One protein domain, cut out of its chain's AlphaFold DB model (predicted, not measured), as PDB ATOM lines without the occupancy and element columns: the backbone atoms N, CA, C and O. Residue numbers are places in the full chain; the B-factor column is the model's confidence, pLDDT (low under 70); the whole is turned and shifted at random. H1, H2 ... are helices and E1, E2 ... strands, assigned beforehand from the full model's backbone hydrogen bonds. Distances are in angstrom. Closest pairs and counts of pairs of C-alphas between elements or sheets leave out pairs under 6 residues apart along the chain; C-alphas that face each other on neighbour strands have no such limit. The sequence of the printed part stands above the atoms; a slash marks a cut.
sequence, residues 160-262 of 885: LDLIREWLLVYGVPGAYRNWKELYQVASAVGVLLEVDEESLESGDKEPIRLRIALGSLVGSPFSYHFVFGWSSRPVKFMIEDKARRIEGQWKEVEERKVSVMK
ATOM      1  N   LEU A 160      69.742 172.161   0.543       68.50
ATOM      2  CA  LEU A 160      70.164 173.512   0.151       68.50
ATOM      3  C   LEU A 160      71.506 173.471  -0.599       68.50
ATOM      4  O   LEU A 160      72.535 173.918  -0.090       68.50
ATOM      5  N   ASP A 161      71.488 172.932  -1.818       80.12
ATOM      6  CA  ASP A 161      72.658 172.890  -2.696       80.12
ATOM      7  C   ASP A 161      73.193 174.298  -3.012       80.12
ATOM      8  O   ASP A 161      72.434 175.239  -3.267       80.12
ATOM      9  N   LEU A 162      74.523 174.435  -3.037       86.25
ATOM     10  CA  LEU A 162      75.206 175.678  -3.398       86.25
ATOM     11  C   LEU A 162      75.512 175.719  -4.902       86.25
ATOM     12  O   LEU A 162      76.510 175.160  -5.366       86.25
ATOM     13  N   ILE A 163      74.680 176.436  -5.657       88.38
ATOM     14  CA  ILE A 163      74.915 176.726  -7.078       88.38
ATOM     15  C   ILE A 163      76.038 177.765  -7.229       88.38
ATOM     16  O   ILE A 163      76.178 178.662  -6.398       88.38
ATOM     17  N   ARG A 164      76.876 177.641  -8.269       91.69
ATOM     18  CA  ARG A 164      78.090 178.464  -8.476       91.69
ATOM     19  C   ARG A 164      77.942 179.403  -9.672       91.69
ATOM     20  O   ARG A 164      78.553 179.187 -10.722       91.69
ATOM     21  N   GLU A 165      77.133 180.436  -9.497       92.38
ATOM     22  CA  GLU A 165      76.716 181.335 -10.574       92.38
ATOM     23  C   GLU A 165      77.635 182.546 -10.758       92.38
ATOM     24  O   GLU A 165      78.280 183.018  -9.818       92.38
ATOM     25  N   TRP A 166      77.630 183.093 -11.975       94.31
ATOM     26  CA  TRP A 166      78.135 184.438 -12.248       94.31
ATOM     27  C   TRP A 166      77.017 185.464 -12.041       94.31
ATOM     28  O   TRP A 166      75.940 185.378 -12.638       94.31
ATOM     29  N   LEU A 167      77.270 186.435 -11.167       93.81
ATOM     30  CA  LEU A 167      76.349 187.508 -10.819       93.81
ATOM     31  C   LEU A 167      76.900 188.848 -11.320       93.81
ATOM     32  O   LEU A 167      78.038 189.226 -11.040       93.81
ATOM     33  N   LEU A 168      76.043 189.583 -12.023       93.81
ATOM     34  CA  LEU A 168      76.234 190.983 -12.378       93.81
ATOM     35  C   LEU A 168      75.797 191.840 -11.187       93.81
ATOM     36  O   LEU A 168      74.648 191.747 -10.741       93.81
ATOM     37  N   VAL A 169      76.715 192.651 -10.662       94.19
ATOM     38  CA  VAL A 169      76.528 193.434  -9.436       94.19
ATOM     39  C   VAL A 169      76.695 194.927  -9.720       94.19
ATOM     40  O   VAL A 169      77.639 195.352 -10.384       94.19
ATOM     41  N   TYR A 170      75.755 195.720  -9.211       92.69
ATOM     42  CA  TYR A 170      75.611 197.159  -9.444       92.69
ATOM     43  C   TYR A 170      75.486 197.891  -8.100       92.69
ATOM     44  O   TYR A 170      74.992 197.304  -7.139       92.69
ATOM     45  N   GLY A 171      75.867 199.165  -8.023       91.38
ATOM     46  CA  GLY A 171      75.800 200.019  -6.833       91.38
ATOM     47  C   GLY A 171      77.041 200.000  -5.929       91.38
ATOM     48  O   GLY A 171      77.016 200.620  -4.863       91.38
ATOM     49  N   VAL A 172      78.124 199.316  -6.321       93.00
ATOM     50  CA  VAL A 172      79.355 199.176  -5.518       93.00
ATOM     51  C   VAL A 172      80.356 200.271  -5.921       93.00
ATOM     52  O   VAL A 172      80.878 200.216  -7.037       93.00
ATOM     53  N   PRO A 173      80.682 201.258  -5.059       90.88
ATOM     54  CA  PRO A 173      81.551 202.373  -5.448       90.88
ATOM     55  C   PRO A 173      82.993 201.921  -5.717       90.88
ATOM     56  O   PRO A 173      83.508 201.087  -4.971       90.88
ATOM     57  N   GLY A 174      83.674 202.524  -6.702       89.94
ATOM     58  CA  GLY A 174      85.027 202.138  -7.139       89.94
ATOM     59  C   GLY A 174      86.037 201.905  -6.007       89.94
ATOM     60  O   GLY A 174      86.714 200.880  -5.973       89.94
ATOM     61  N   ALA A 175      86.063 202.788  -5.003       89.44
ATOM     62  CA  ALA A 175      86.962 202.697  -3.845       89.44
ATOM     63  C   ALA A 175      86.785 201.434  -2.965       89.44
ATOM     64  O   ALA A 175      87.675 201.109  -2.182       89.44
ATOM     65  N   TYR A 176      85.661 200.720  -3.086       90.81
ATOM     66  CA  TYR A 176      85.355 199.490  -2.341       90.81
ATOM     67  C   TYR A 176      85.481 198.222  -3.209       90.81
ATOM     68  O   TYR A 176      85.255 197.118  -2.719       90.81
ATOM     69  N   ARG A 177      85.888 198.345  -4.482       91.75
ATOM     70  CA  ARG A 177      86.051 197.225  -5.430       91.75
ATOM     71  C   ARG A 177      87.388 196.487  -5.266       91.75
ATOM     72  O   ARG A 177      88.071 196.194  -6.238       91.75
ATOM     73  N   ASN A 178      87.773 196.189  -4.026       90.94
ATOM     74  CA  ASN A 178      88.922 195.334  -3.714       90.94
ATOM     75  C   ASN A 178      88.445 194.020  -3.074       90.94
ATOM     76  O   ASN A 178      87.370 193.988  -2.475       90.94
ATOM     77  N   TRP A 179      89.257 192.960  -3.141       91.62
ATOM     78  CA  TRP A 179      88.903 191.616  -2.659       91.62
ATOM     79  C   TRP A 179      88.235 191.587  -1.273       91.62
ATOM     80  O   TRP A 179      87.210 190.931  -1.098       91.62
ATOM     81  N   LYS A 180      88.770 192.314  -0.283       93.56
ATOM     82  CA  LYS A 180      88.289 192.258   1.106       93.56
ATOM     83  C   LYS A 180      86.897 192.872   1.265       93.56
ATOM     84  O   LYS A 180      86.074 192.337   2.009       93.56
ATOM     85  N   GLU A 181      86.630 193.985   0.594       94.31
ATOM     86  CA  GLU A 181      85.331 194.663   0.629       94.31
ATOM     87  C   GLU A 181      84.315 193.985  -0.309       94.31
ATOM     88  O   GLU A 181      83.159 193.820   0.074       94.31
ATOM     89  N   LEU A 182      84.741 193.463  -1.466       94.62
ATOM     90  CA  LEU A 182      83.894 192.638  -2.338       94.62
ATOM     91  C   LEU A 182      83.459 191.329  -1.661       94.62
ATOM     92  O   LEU A 182      82.305 190.930  -1.806       94.62
ATOM     93  N   TYR A 183      84.322 190.699  -0.858       94.31
ATOM     94  CA  TYR A 183      83.957 189.523  -0.058       94.31
ATOM     95  C   TYR A 183      82.860 189.840   0.976       94.31
ATOM     96  O   TYR A 183      81.975 189.021   1.213       94.31
ATOM     97  N   GLN A 184      82.869 191.047   1.558       93.75
ATOM     98  CA  GLN A 184      81.808 191.520   2.460       93.75
ATOM     99  C   GLN A 184      80.499 191.823   1.711       93.75
ATOM    100  O   GLN A 184      79.427 191.513   2.221       93.75
ATOM    101  N   VAL A 185      80.567 192.382   0.497       94.06
ATOM    102  CA  VAL A 185      79.375 192.599  -0.346       94.06
ATOM    103  C   VAL A 185      78.757 191.265  -0.779       94.06
ATOM    104  O   VAL A 185      77.539 191.102  -0.734       94.06
ATOM    105  N   ALA A 186      79.583 190.283  -1.142       94.25
ATOM    106  CA  ALA A 186      79.126 188.949  -1.512       94.25
ATOM    107  C   ALA A 186      78.536 188.159  -0.327       94.25
ATOM    108  O   ALA A 186      77.549 187.452  -0.522       94.25
ATOM    109  N   SER A 187      79.068 188.301   0.898       93.50
ATOM    110  CA  SER A 187      78.645 187.487   2.057       93.50
ATOM    111  C   SER A 187      77.181 187.676   2.482       93.50
ATOM    112  O   SER A 187      76.591 186.791   3.111       93.50
ATOM    113  N   ALA A 188      76.566 188.787   2.074       91.88
ATOM    114  CA  ALA A 188      75.127 189.032   2.151       91.88
ATOM    115  C   ALA A 188      74.281 187.993   1.395       91.88
ATOM    116  O   ALA A 188      73.150 187.715   1.794       91.88
ATOM    117  N   VAL A 189      74.821 187.412   0.318       91.75
ATOM    118  CA  VAL A 189      74.071 186.600  -0.657       91.75
ATOM    119  C   VAL A 189      74.667 185.208  -0.896       91.75
ATOM    120  O   VAL A 189      73.936 184.295  -1.269       91.75
ATOM    121  N   GLY A 190      75.960 185.012  -0.624       93.00
ATOM    122  CA  GLY A 190      76.650 183.729  -0.762       93.00
ATOM    123  C   GLY A 190      78.153 183.835  -0.481       93.00
ATOM    124  O   GLY A 190      78.619 184.812   0.093       93.00
ATOM    125  N   VAL A 191      78.934 182.837  -0.886       92.62
ATOM    126  CA  VAL A 191      80.400 182.829  -0.733       92.62
ATOM    127  C   VAL A 191      81.048 183.328  -2.024       92.62
ATOM    128  O   VAL A 191      80.812 182.748  -3.082       92.62
ATOM    129  N   LEU A 192      81.883 184.372  -1.961       94.38
ATOM    130  CA  LEU A 192      82.674 184.807  -3.119       94.38
ATOM    131  C   LEU A 192      83.713 183.735  -3.480       94.38
ATOM    132  O   LEU A 192      84.486 183.318  -2.616       94.38
ATOM    133  N   LEU A 193      83.728 183.316  -4.746       93.19
ATOM    134  CA  LEU A 193      84.688 182.355  -5.289       93.19
ATOM    135  C   LEU A 193      85.736 183.051  -6.162       93.19
ATOM    136  O   LEU A 193      86.930 182.937  -5.908       93.19
ATOM    137  N   GLU A 194      85.274 183.772  -7.184       94.12
ATOM    138  CA  GLU A 194      86.096 184.380  -8.235       94.12
ATOM    139  C   GLU A 194      85.575 185.793  -8.539       94.12
ATOM    140  O   GLU A 194      84.408 186.114  -8.293       94.12
ATOM    141  N   VAL A 195      86.441 186.640  -9.090       93.62
ATOM    142  CA  VAL A 195      86.125 188.008  -9.519       93.62
ATOM    143  C   VAL A 195      86.609 188.165 -10.954       93.62
ATOM    144  O   VAL A 195      87.717 187.750 -11.278       93.62
ATOM    145  N   ASP A 196      85.781 188.753 -11.809       92.56
ATOM    146  CA  ASP A 196      86.161 189.119 -13.168       92.56
ATOM    147  C   ASP A 196      86.983 190.418 -13.122       92.56
ATOM    148  O   ASP A 196      86.433 191.505 -12.915       92.56
ATOM    149  N   GLU A 197      88.308 190.306 -13.239       88.44
ATOM    150  CA  GLU A 197      89.218 191.451 -13.115       88.44
ATOM    151  C   GLU A 197      89.027 192.477 -14.247       88.44
ATOM    152  O   GLU A 197      89.073 193.680 -13.975       88.44
ATOM    153  N   GLU A 198      88.685 192.046 -15.469       87.38
ATOM    154  CA  GLU A 198      88.374 192.945 -16.596       87.38
ATOM    155  C   GLU A 198      87.154 193.833 -16.280       87.38
ATOM    156  O   GLU A 198      87.116 195.019 -16.632       87.38
ATOM    157  N   SER A 199      86.176 193.304 -15.530       86.50
ATOM    158  CA  SER A 199      85.039 194.095 -15.035       86.50
ATOM    159  C   SER A 199      85.439 195.185 -14.023       86.50
ATOM    160  O   SER A 199      84.726 196.183 -13.888       86.50
ATOM    161  N   LEU A 200      86.590 195.047 -13.350       83.75
ATOM    162  CA  LEU A 200      87.113 196.025 -12.389       83.75
ATOM    163  C   LEU A 200      88.068 197.053 -13.012       83.75
ATOM    164  O   LEU A 200      88.035 198.218 -12.607       83.75
ATOM    165  N   GLU A 201      88.890 196.665 -13.997       74.81
ATOM    166  CA  GLU A 201      89.885 197.552 -14.637       74.81
ATOM    167  C   GLU A 201      89.279 198.864 -15.157       74.81
ATOM    168  O   GLU A 201      89.926 199.911 -15.187       74.81
ATOM    169  N   SER A 202      88.007 198.819 -15.553       62.84
ATOM    170  CA  SER A 202      87.297 199.953 -16.136       62.84
ATOM    171  C   SER A 202      86.772 200.997 -15.129       62.84
ATOM    172  O   SER A 202      86.068 201.932 -15.524       62.84
ATOM    173  N   GLY A 203      87.158 200.896 -13.852       67.75
ATOM    174  CA  GLY A 203      86.973 201.937 -12.837       67.75
ATOM    175  C   GLY A 203      85.582 201.924 -12.209       67.75
ATOM    176  O   GLY A 203      85.262 201.016 -11.446       67.75
ATOM    177  N   ASP A 204      84.764 202.938 -12.510       67.12
ATOM    178  CA  ASP A 204      83.403 203.095 -11.968       67.12
ATOM    179  C   ASP A 204      82.306 202.410 -12.808       67.12
ATOM    180  O   ASP A 204      81.153 202.379 -12.374       67.12
ATOM    181  N   LYS A 205      82.614 201.850 -13.993       74.00
ATOM    182  CA  LYS A 205      81.595 201.196 -14.842       74.00
ATOM    183  C   LYS A 205      80.888 200.061 -14.101       74.00
ATOM    184  O   LYS A 205      81.485 199.390 -13.267       74.00
ATOM    185  N   GLU A 206      79.625 199.824 -14.429       80.56
ATOM    186  CA  GLU A 206      78.831 198.727 -13.872       80.56
ATOM    187  C   GLU A 206      78.134 197.949 -14.998       80.56
ATOM    188  O   GLU A 206      77.828 198.548 -16.034       80.56
ATOM    189  N   PRO A 207      77.866 196.642 -14.823       89.62
ATOM    190  CA  PRO A 207      78.120 195.836 -13.622       89.62
ATOM    191  C   PRO A 207      79.594 195.479 -13.404       89.62
ATOM    192  O   PRO A 207      80.354 195.348 -14.359       89.62
ATOM    193  N   ILE A 208      79.957 195.228 -12.144       93.56
ATOM    194  CA  ILE A 208      81.081 194.335 -11.828       93.56
ATOM    195  C   ILE A 208      80.579 192.889 -11.838       93.56
ATOM    196  O   ILE A 208      79.403 192.636 -11.558       93.56
ATOM    197  N   ARG A 209      81.447 191.931 -12.150       93.62
ATOM    198  CA  ARG A 209      81.051 190.539 -12.379       93.62
ATOM    199  C   ARG A 209      81.748 189.609 -11.386       93.62
ATOM    200  O   ARG A 209      82.970 189.503 -11.349       93.62
ATOM    201  N   LEU A 210      80.953 188.981 -10.518       94.88
ATOM    202  CA  LEU A 210      81.418 188.184  -9.378       94.88
ATOM    203  C   LEU A 210      80.892 186.754  -9.493       94.88
ATOM    204  O   LEU A 210      79.707 186.563  -9.766       94.88
ATOM    205  N   ARG A 211      81.726 185.746  -9.223       94.88
ATOM    206  CA  ARG A 211      81.273 184.355  -9.125       94.88
ATOM    207  C   ARG A 211      81.002 184.007  -7.671       94.88
ATOM    208  O   ARG A 211      81.904 184.086  -6.836       94.88
ATOM    209  N   ILE A 212      79.765 183.634  -7.363       94.00
ATOM    210  CA  ILE A 212      79.297 183.448  -5.987       94.00
ATOM    211  C   ILE A 212      78.654 182.065  -5.848       94.00
ATOM    212  O   ILE A 212      77.835 181.665  -6.672       94.00
ATOM    213  N   ALA A 213      79.019 181.338  -4.789       92.19
ATOM    214  CA  ALA A 213      78.291 180.155  -4.346       92.19
ATOM    215  C   ALA A 213      77.103 180.586  -3.475       92.19
ATOM    216  O   ALA A 213      77.298 181.062  -2.355       92.19
ATOM    217  N   LEU A 214      75.885 180.445  -3.990       89.62
ATOM    218  CA  LEU A 214      74.635 180.825  -3.327       89.62
ATOM    219  C   LEU A 214      73.684 179.626  -3.241       89.62
ATOM    220  O   LEU A 214      73.786 178.697  -4.037       89.62
ATOM    221  N   GLY A 215      72.764 179.634  -2.273       86.75
ATOM    222  CA  GLY A 215      71.774 178.562  -2.135       86.75
ATOM    223  C   GLY A 215      70.835 178.491  -3.343       86.75
ATOM    224  O   GLY A 215      70.390 179.522  -3.847       86.75
ATOM    225  N   SER A 216      70.498 177.278  -3.779       81.75
ATOM    226  CA  SER A 216      69.626 176.994  -4.932       81.75
ATOM    227  C   SER A 216      68.283 177.745  -4.917       81.75
ATOM    228  O   SER A 216      67.782 178.144  -5.968       81.75
ATOM    229  N   LEU A 217      67.723 178.008  -3.730       72.38
ATOM    230  CA  LEU A 217      66.449 178.717  -3.534       72.38
ATOM    231  C   LEU A 217      66.551 180.262  -3.593       72.38
ATOM    232  O   LEU A 217      65.550 180.961  -3.405       72.38
ATOM    233  N   VAL A 218      67.737 180.833  -3.832       78.31
ATOM    234  CA  VAL A 218      67.974 182.291  -3.825       78.31
ATOM    235  C   VAL A 218      67.596 182.918  -5.182       78.31
ATOM    236  O   VAL A 218      68.426 183.185  -6.052       78.31
ATOM    237  N   GLY A 219      66.297 183.160  -5.376       71.94
ATOM    238  CA  GLY A 219      65.743 183.694  -6.626       71.94
ATOM    239  C   GLY A 219      66.134 185.149  -6.932       71.94
ATOM    240  O   GLY A 219      65.665 186.068  -6.269       71.94
ATOM    241  N   SER A 220      66.936 185.368  -7.984       77.00
ATOM    242  CA  SER A 220      67.338 186.707  -8.470       77.00
ATOM    243  C   SER A 220      66.365 187.302  -9.517       77.00
ATOM    244  O   SER A 220      65.612 186.544 -10.145       77.00
ATOM    245  N   PRO A 221      66.366 188.629  -9.774       81.12
ATOM    246  CA  PRO A 221      67.234 189.659  -9.193       81.12
ATOM    247  C   PRO A 221      66.809 190.085  -7.780       81.12
ATOM    248  O   PRO A 221      65.632 190.019  -7.434       81.12
ATOM    249  N   PHE A 222      67.763 190.578  -6.990       85.50
ATOM    250  CA  PHE A 222      67.533 191.148  -5.655       85.50
ATOM    251  C   PHE A 222      68.437 192.361  -5.412       85.50
ATOM    252  O   PHE A 222      69.475 192.512  -6.059       85.50
ATOM    253  N   SER A 223      68.039 193.223  -4.474       89.56
ATOM    254  CA  SER A 223      68.778 194.431  -4.096       89.56
ATOM    255  C   SER A 223      68.776 194.613  -2.583       89.56
ATOM    256  O   SER A 223      67.741 194.423  -1.948       89.56
ATOM    257  N   TYR A 224      69.906 195.041  -2.019       90.88
ATOM    258  CA  TYR A 224      70.074 195.270  -0.580       90.88
ATOM    259  C   TYR A 224      70.823 196.577  -0.315       90.88
ATOM    260  O   TYR A 224      71.673 196.978  -1.106       90.88
ATOM    261  N   HIS A 225      70.527 197.247   0.799       91.88
ATOM    262  CA  HIS A 225      71.239 198.465   1.190       91.88
ATOM    263  C   HIS A 225      72.524 198.137   1.955       91.88
ATOM    264  O   HIS A 225      72.473 197.562   3.039       91.88
ATOM    265  N   PHE A 226      73.664 198.565   1.415       93.44
ATOM    266  CA  PHE A 226      74.970 198.490   2.070       93.44
ATOM    267  C   PHE A 226      75.411 199.882   2.516       93.44
ATOM    268  O   PHE A 226      75.233 200.858   1.785       93.44
ATOM    269  N   VAL A 227      76.019 199.979   3.699       92.81
ATOM    270  CA  VAL A 227      76.593 201.232   4.206       92.81
ATOM    271  C   VAL A 227      78.087 201.265   3.892       92.81
ATOM    272  O   VAL A 227      78.903 200.646   4.571       92.81
ATOM    273  N   PHE A 228      78.448 202.014   2.854       90.81
ATOM    274  CA  PHE A 228      79.830 202.260   2.458       90.81
ATOM    275  C   PHE A 228      80.377 203.457   3.250       90.81
ATOM    276  O   PHE A 228      80.154 204.623   2.905       90.81
ATOM    277  N   GLY A 229      81.045 203.164   4.368       90.44
ATOM    278  CA  GLY A 229      81.529 204.164   5.321       90.44
ATOM    279  C   GLY A 229      80.373 204.804   6.091       90.44
ATOM    280  O   GLY A 229      79.939 204.270   7.105       90.44
ATOM    281  N   TRP A 230      79.860 205.927   5.583       89.38
ATOM    282  CA  TRP A 230      78.685 206.633   6.123       89.38
ATOM    283  C   TRP A 230      77.544 206.783   5.095       89.38
ATOM    284  O   TRP A 230      76.522 207.390   5.394       89.38
ATOM    285  N   SER A 231      77.698 206.242   3.877       88.25
ATOM    286  CA  SER A 231      76.716 206.351   2.787       88.25
ATOM    287  C   SER A 231      75.996 205.019   2.572       88.25
ATOM    288  O   SER A 231      76.616 204.044   2.153       88.25
ATOM    289  N   SER A 232      74.683 204.978   2.820       91.44
ATOM    290  CA  SER A 232      73.832 203.865   2.370       91.44
ATOM    291  C   SER A 232      73.674 203.904   0.850       91.44
ATOM    292  O   SER A 232      73.411 204.970   0.286       91.44
ATOM    293  N   ARG A 233      73.817 202.755   0.181       91.00
ATOM    294  CA  ARG A 233      73.576 202.583  -1.259       91.00
ATOM    295  C   ARG A 233      72.882 201.248  -1.538       91.00
ATOM    296  O   ARG A 233      73.273 200.246  -0.937       91.00
ATOM    297  N   PRO A 234      71.891 201.201  -2.444       93.44
ATOM    298  CA  PRO A 234      71.336 199.942  -2.913       93.44
ATOM    299  C   PRO A 234      72.351 199.248  -3.829       93.44
ATOM    300  O   PRO A 234      72.715 199.781  -4.876       93.44
ATOM    301  N   VAL A 235      72.788 198.051  -3.445       94.56
ATOM    302  CA  VAL A 235      73.553 197.141  -4.301       94.56
ATOM    303  C   VAL A 235      72.580 196.134  -4.901       94.56
ATOM    304  O   VAL A 235      71.851 195.467  -4.165       94.56
ATOM    305  N   LYS A 236      72.551 196.032  -6.231       93.94
ATOM    306  CA  LYS A 236      71.683 195.116  -6.985       93.94
ATOM    307  C   LYS A 236      72.501 193.958  -7.536       93.94
ATOM    308  O   LYS A 236      73.570 194.174  -8.096       93.94
ATOM    309  N   PHE A 237      71.951 192.755  -7.451       93.06
ATOM    310  CA  PHE A 237      72.536 191.518  -7.954       93.06
ATOM    311  C   PHE A 237      71.594 190.874  -8.980       93.06
ATOM    312  O   PHE A 237      70.384 190.769  -8.751       93.06
ATOM    313  N   MET A 238      72.140 190.407 -10.102       91.38
ATOM    314  CA  MET A 238      71.405 189.643 -11.117       91.38
ATOM    315  C   MET A 238      72.246 188.454 -11.584       91.38
ATOM    316  O   MET A 238      73.399 188.643 -11.953       91.38
ATOM    317  N   ILE A 239      71.680 187.245 -11.618       90.19
ATOM    318  CA  ILE A 239      72.348 186.092 -12.249       90.19
ATOM    319  C   ILE A 239      72.492 186.385 -13.751       90.19
ATOM    320  O   ILE A 239      71.502 186.708 -14.413       90.19
ATOM    321  N   GLU A 240      73.715 186.283 -14.279       85.75
ATOM    322  CA  GLU A 240      74.087 186.653 -15.655       85.75
ATOM    323  C   GLU A 240      73.182 185.983 -16.697       85.75
ATOM    324  O   GLU A 240      72.693 186.613 -17.635       85.75
ATOM    325  N   ASP A 241      72.871 184.711 -16.471       82.50
ATOM    326  CA  ASP A 241      72.069 183.895 -17.369       82.50
ATOM    327  C   ASP A 241      70.580 184.283 -17.405       82.50
ATOM    328  O   ASP A 241      69.880 184.048 -18.395       82.50
ATOM    329  N   LYS A 242      70.095 184.938 -16.341       78.75
ATOM    330  CA  LYS A 242      68.768 185.565 -16.296       78.75
ATOM    331  C   LYS A 242      68.805 186.976 -16.886       78.75
ATOM    332  O   LYS A 242      67.858 187.359 -17.568       78.75
ATOM    333  N   ALA A 243      69.901 187.713 -16.694       78.69
ATOM    334  CA  ALA A 243      70.113 189.022 -17.310       78.69
ATOM    335  C   ALA A 243      70.124 188.929 -18.848       78.69
ATOM    336  O   ALA A 243      69.331 189.616 -19.487       78.69
ATOM    337  N   ARG A 244      70.902 188.000 -19.431       80.62
ATOM    338  CA  ARG A 244      70.923 187.731 -20.884       80.62
ATOM    339  C   ARG A 244      69.541 187.414 -21.460       80.62
ATOM    340  O   ARG A 244      69.186 187.908 -22.525       80.62
ATOM    341  N   ARG A 245      68.747 186.595 -20.758       78.38
ATOM    342  CA  ARG A 245      67.379 186.243 -21.181       78.38
ATOM    343  C   ARG A 245      66.444 187.454 -21.184       78.38
ATOM    344  O   ARG A 245      65.686 187.621 -22.133       78.38
ATOM    345  N   ILE A 246      66.536 188.312 -20.167       76.50
ATOM    346  CA  ILE A 246      65.767 189.562 -20.088       76.50
ATOM    347  C   ILE A 246      66.195 190.533 -21.202       76.50
ATOM    348  O   ILE A 246      65.344 191.087 -21.887       76.50
ATOM    349  N   GLU A 247      67.498 190.709 -21.429       75.12
ATOM    350  CA  GLU A 247      68.044 191.570 -22.490       75.12
ATOM    351  C   GLU A 247      67.605 191.118 -23.895       75.12
ATOM    352  O   GLU A 247      67.161 191.940 -24.699       75.12
ATOM    353  N   GLY A 248      67.630 189.807 -24.165       74.94
ATOM    354  CA  GLY A 248      67.103 189.232 -25.405       74.94
ATOM    355  C   GLY A 248      65.616 189.538 -25.621       74.94
ATOM    356  O   GLY A 248      65.236 189.962 -26.710       74.94
ATOM    357  N   GLN A 249      64.792 189.408 -24.575       76.81
ATOM    358  CA  GLN A 249      63.362 189.748 -24.630       76.81
ATOM    359  C   GLN A 249      63.125 191.243 -24.894       76.81
ATOM    360  O   GLN A 249      62.258 191.586 -25.697       76.81
ATOM    361  N   TRP A 250      63.904 192.143 -24.282       71.69
ATOM    362  CA  TRP A 250      63.822 193.578 -24.582       71.69
ATOM    363  C   TRP A 250      64.184 193.886 -26.036       71.69
ATOM    364  O   TRP A 250      63.484 194.662 -26.681       71.69
ATOM    365  N   LYS A 251      65.228 193.246 -26.577       77.19
ATOM    366  CA  LYS A 251      65.629 193.416 -27.980       77.19
ATOM    367  C   LYS A 251      64.553 192.918 -28.949       77.19
ATOM    368  O   LYS A 251      64.233 193.616 -29.905       77.19
ATOM    369  N   GLU A 252      63.940 191.770 -28.664       74.94
ATOM    370  CA  GLU A 252      62.821 191.210 -29.437       74.94
ATOM    371  C   GLU A 252      61.575 192.123 -29.404       74.94
ATOM    372  O   GLU A 252      60.870 192.274 -30.403       74.94
ATOM    373  N   VAL A 253      61.304 192.772 -28.265       73.25
ATOM    374  CA  VAL A 253      60.239 193.783 -28.130       73.25
ATOM    375  C   VAL A 253      60.564 195.053 -28.920       73.25
ATOM    376  O   VAL A 253      59.679 195.585 -29.590       73.25
ATOM    377  N   GLU A 254      61.806 195.538 -28.891       73.94
ATOM    378  CA  GLU A 254      62.200 196.748 -29.620       73.94
ATOM    379  C   GLU A 254      62.202 196.527 -31.141       73.94
ATOM    380  O   GLU A 254      61.682 197.354 -31.888       73.94
ATOM    381  N   GLU A 255      62.674 195.368 -31.608       76.94
ATOM    382  CA  GLU A 255      62.585 194.966 -33.018       76.94
ATOM    383  C   GLU A 255      61.123 194.872 -33.489       76.94
ATOM    384  O   GLU A 255      60.797 195.351 -34.580       76.94
ATOM    385  N   ARG A 256      60.205 194.369 -32.645       70.88
ATOM    386  CA  ARG A 256      58.759 194.432 -32.923       70.88
ATOM    387  C   ARG A 256      58.234 195.867 -32.998       70.88
ATOM    388  O   ARG A 256      57.503 196.164 -33.939       70.88
ATOM    389  N   LYS A 257      58.600 196.763 -32.072       72.62
ATOM    390  CA  LYS A 257      58.181 198.181 -32.132       72.62
ATOM    391  C   LYS A 257      58.637 198.850 -33.426       72.62
ATOM    392  O   LYS A 257      57.847 199.550 -34.049       72.62
ATOM    393  N   VAL A 258      59.887 198.625 -33.840       70.56
ATOM    394  CA  VAL A 258      60.439 199.174 -35.090       70.56
ATOM    395  C   VAL A 258      59.700 198.610 -36.307       70.56
ATOM    396  O   VAL A 258      59.353 199.374 -37.205       70.56
ATOM    397  N   SER A 259      59.385 197.310 -36.318       69.94
ATOM    398  CA  SER A 259      58.575 196.698 -37.380       69.94
ATOM    399  C   SER A 259      57.171 197.310 -37.465       69.94
ATOM    400  O   SER A 259      56.735 197.678 -38.551       69.94
ATOM    401  N   VAL A 260      56.486 197.473 -36.328       63.16
ATOM    402  CA  VAL A 260      55.134 198.056 -36.261       63.16
ATOM    403  C   VAL A 260      55.142 199.538 -36.651       63.16
ATOM    404  O   VAL A 260      54.293 199.975 -37.422       63.16
ATOM    405  N   MET A 261      56.119 200.325 -36.185       61.72
ATOM    406  CA  MET A 261      56.255 201.728 -36.599       61.72
ATOM    407  C   MET A 261      56.517 201.871 -38.100       61.72
ATOM    408  O   MET A 261      56.028 202.824 -38.706       61.72
ATOM    409  N   LYS A 262      57.241 200.924 -38.712       64.75
ATOM    410  CA  LYS A 262      57.425 200.898 -40.164       64.75
ATOM    411  C   LYS A 262      56.123 200.567 -40.899       64.75
ATOM    412  O   LYS A 262      55.769 201.284 -41.825       64.75
TER     413      LYS A 262
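What this domain is: This is residues 160 to 262 of the 885 residues of the protein "DUF4283 domain-containing protein" of Triticum urartu (UniProt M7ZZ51). A compact head with a long helical arm: in the head a strongly twisted sheet of five strands curls round one short helix, H1, and from its last strand, E5, the long helix H3 runs out, with residues 244 to 262 sticking out free. The small helix H2, residues 197 to 201, only grazes the sheet, near the beginning of E3. The sheet's order is E2, E3, E1, E5, E4, antiparallel throughout, with the elements along the chain E1, H1, E2, H2, E3, E4, E5, H3. The printed part has 103 residues with three named helices and five named strands, of mixed class, helices and strands. The whole is only just loose, close to compact, with a radius of gyration of the C-alphas of 15.8 A, and elongated, spanning 52 by 34 by 25 A.

Where its parts are: In sheet order, E2 is residues 191 to 195, E3 is residues 208 to 215 with 20.7 A from first to last C-alpha, E1 is residues 162 to 170 with 22.3 A, E5 is residues 231 to 239 with 25.6 A, and E4 is residues 222 to 228 with 18.5 A. E1 begins at C-alpha 162, (75.206, 175.678, -3.398). E1 bends by 61 degrees at residue 165, and E3 by 56 degrees at residue 211. H1 is residues 179 to 187, 12.0 A long, and H2 is residues 197 to 201. H3, residues 240 to 262, measures 32.9 A and ends at C-alpha 262, (57.425, 200.898, -40.164).

How they stand to each other: E2 and E4 are the edge strands. E2 and E3 are antiparallel at 153 degrees, with N 191 and O 213 2.8 A apart, within hydrogen-bond range. E3 and E1 have N 167 and O 210 at 2.8 A, E1 and E5 have N 168 and O 238 at 2.8 A, and the hairpin E4 and E5 has N 228 and O 231 at 2.8 A, each pair within that range. The sheet curls round H1, whose closest C-alphas to E2 are Ala 186 and Leu 192, 5.7 A, and to E4 Val 185 and Phe 226, 7.7 A. E1, H1 and E2 form a split strand-helix-strand unit, two strands running the same way with E3 between them, and its crossover is right-handed. H2 only grazes the sheet; the C-alphas of Ser 199 and Ile 208 of E3 are the closest, 5.1 A. H3 only grazes it too, with residues 240 to 244; its closest C-alphas to E1 are Leu 167 and Glu 240, 5.4 A. H1 and H3 are apart. In H1 and H2 every O i to N i+4 pair is within hydrogen-bond range, in H3 18 of 19.

The domain as a whole: The C-alphas of Lys 180 and Lys 262 are the two farthest apart, 52.3 A. Without residues 244 to 262, the body has 84 residues and spans 34 by 26 by 23 A. The printed part has no cut and no long link. Mean pLDDT of the printed part is 85.5; residue 160, residues 202 to 204 and residues 259 to 262 are under 70.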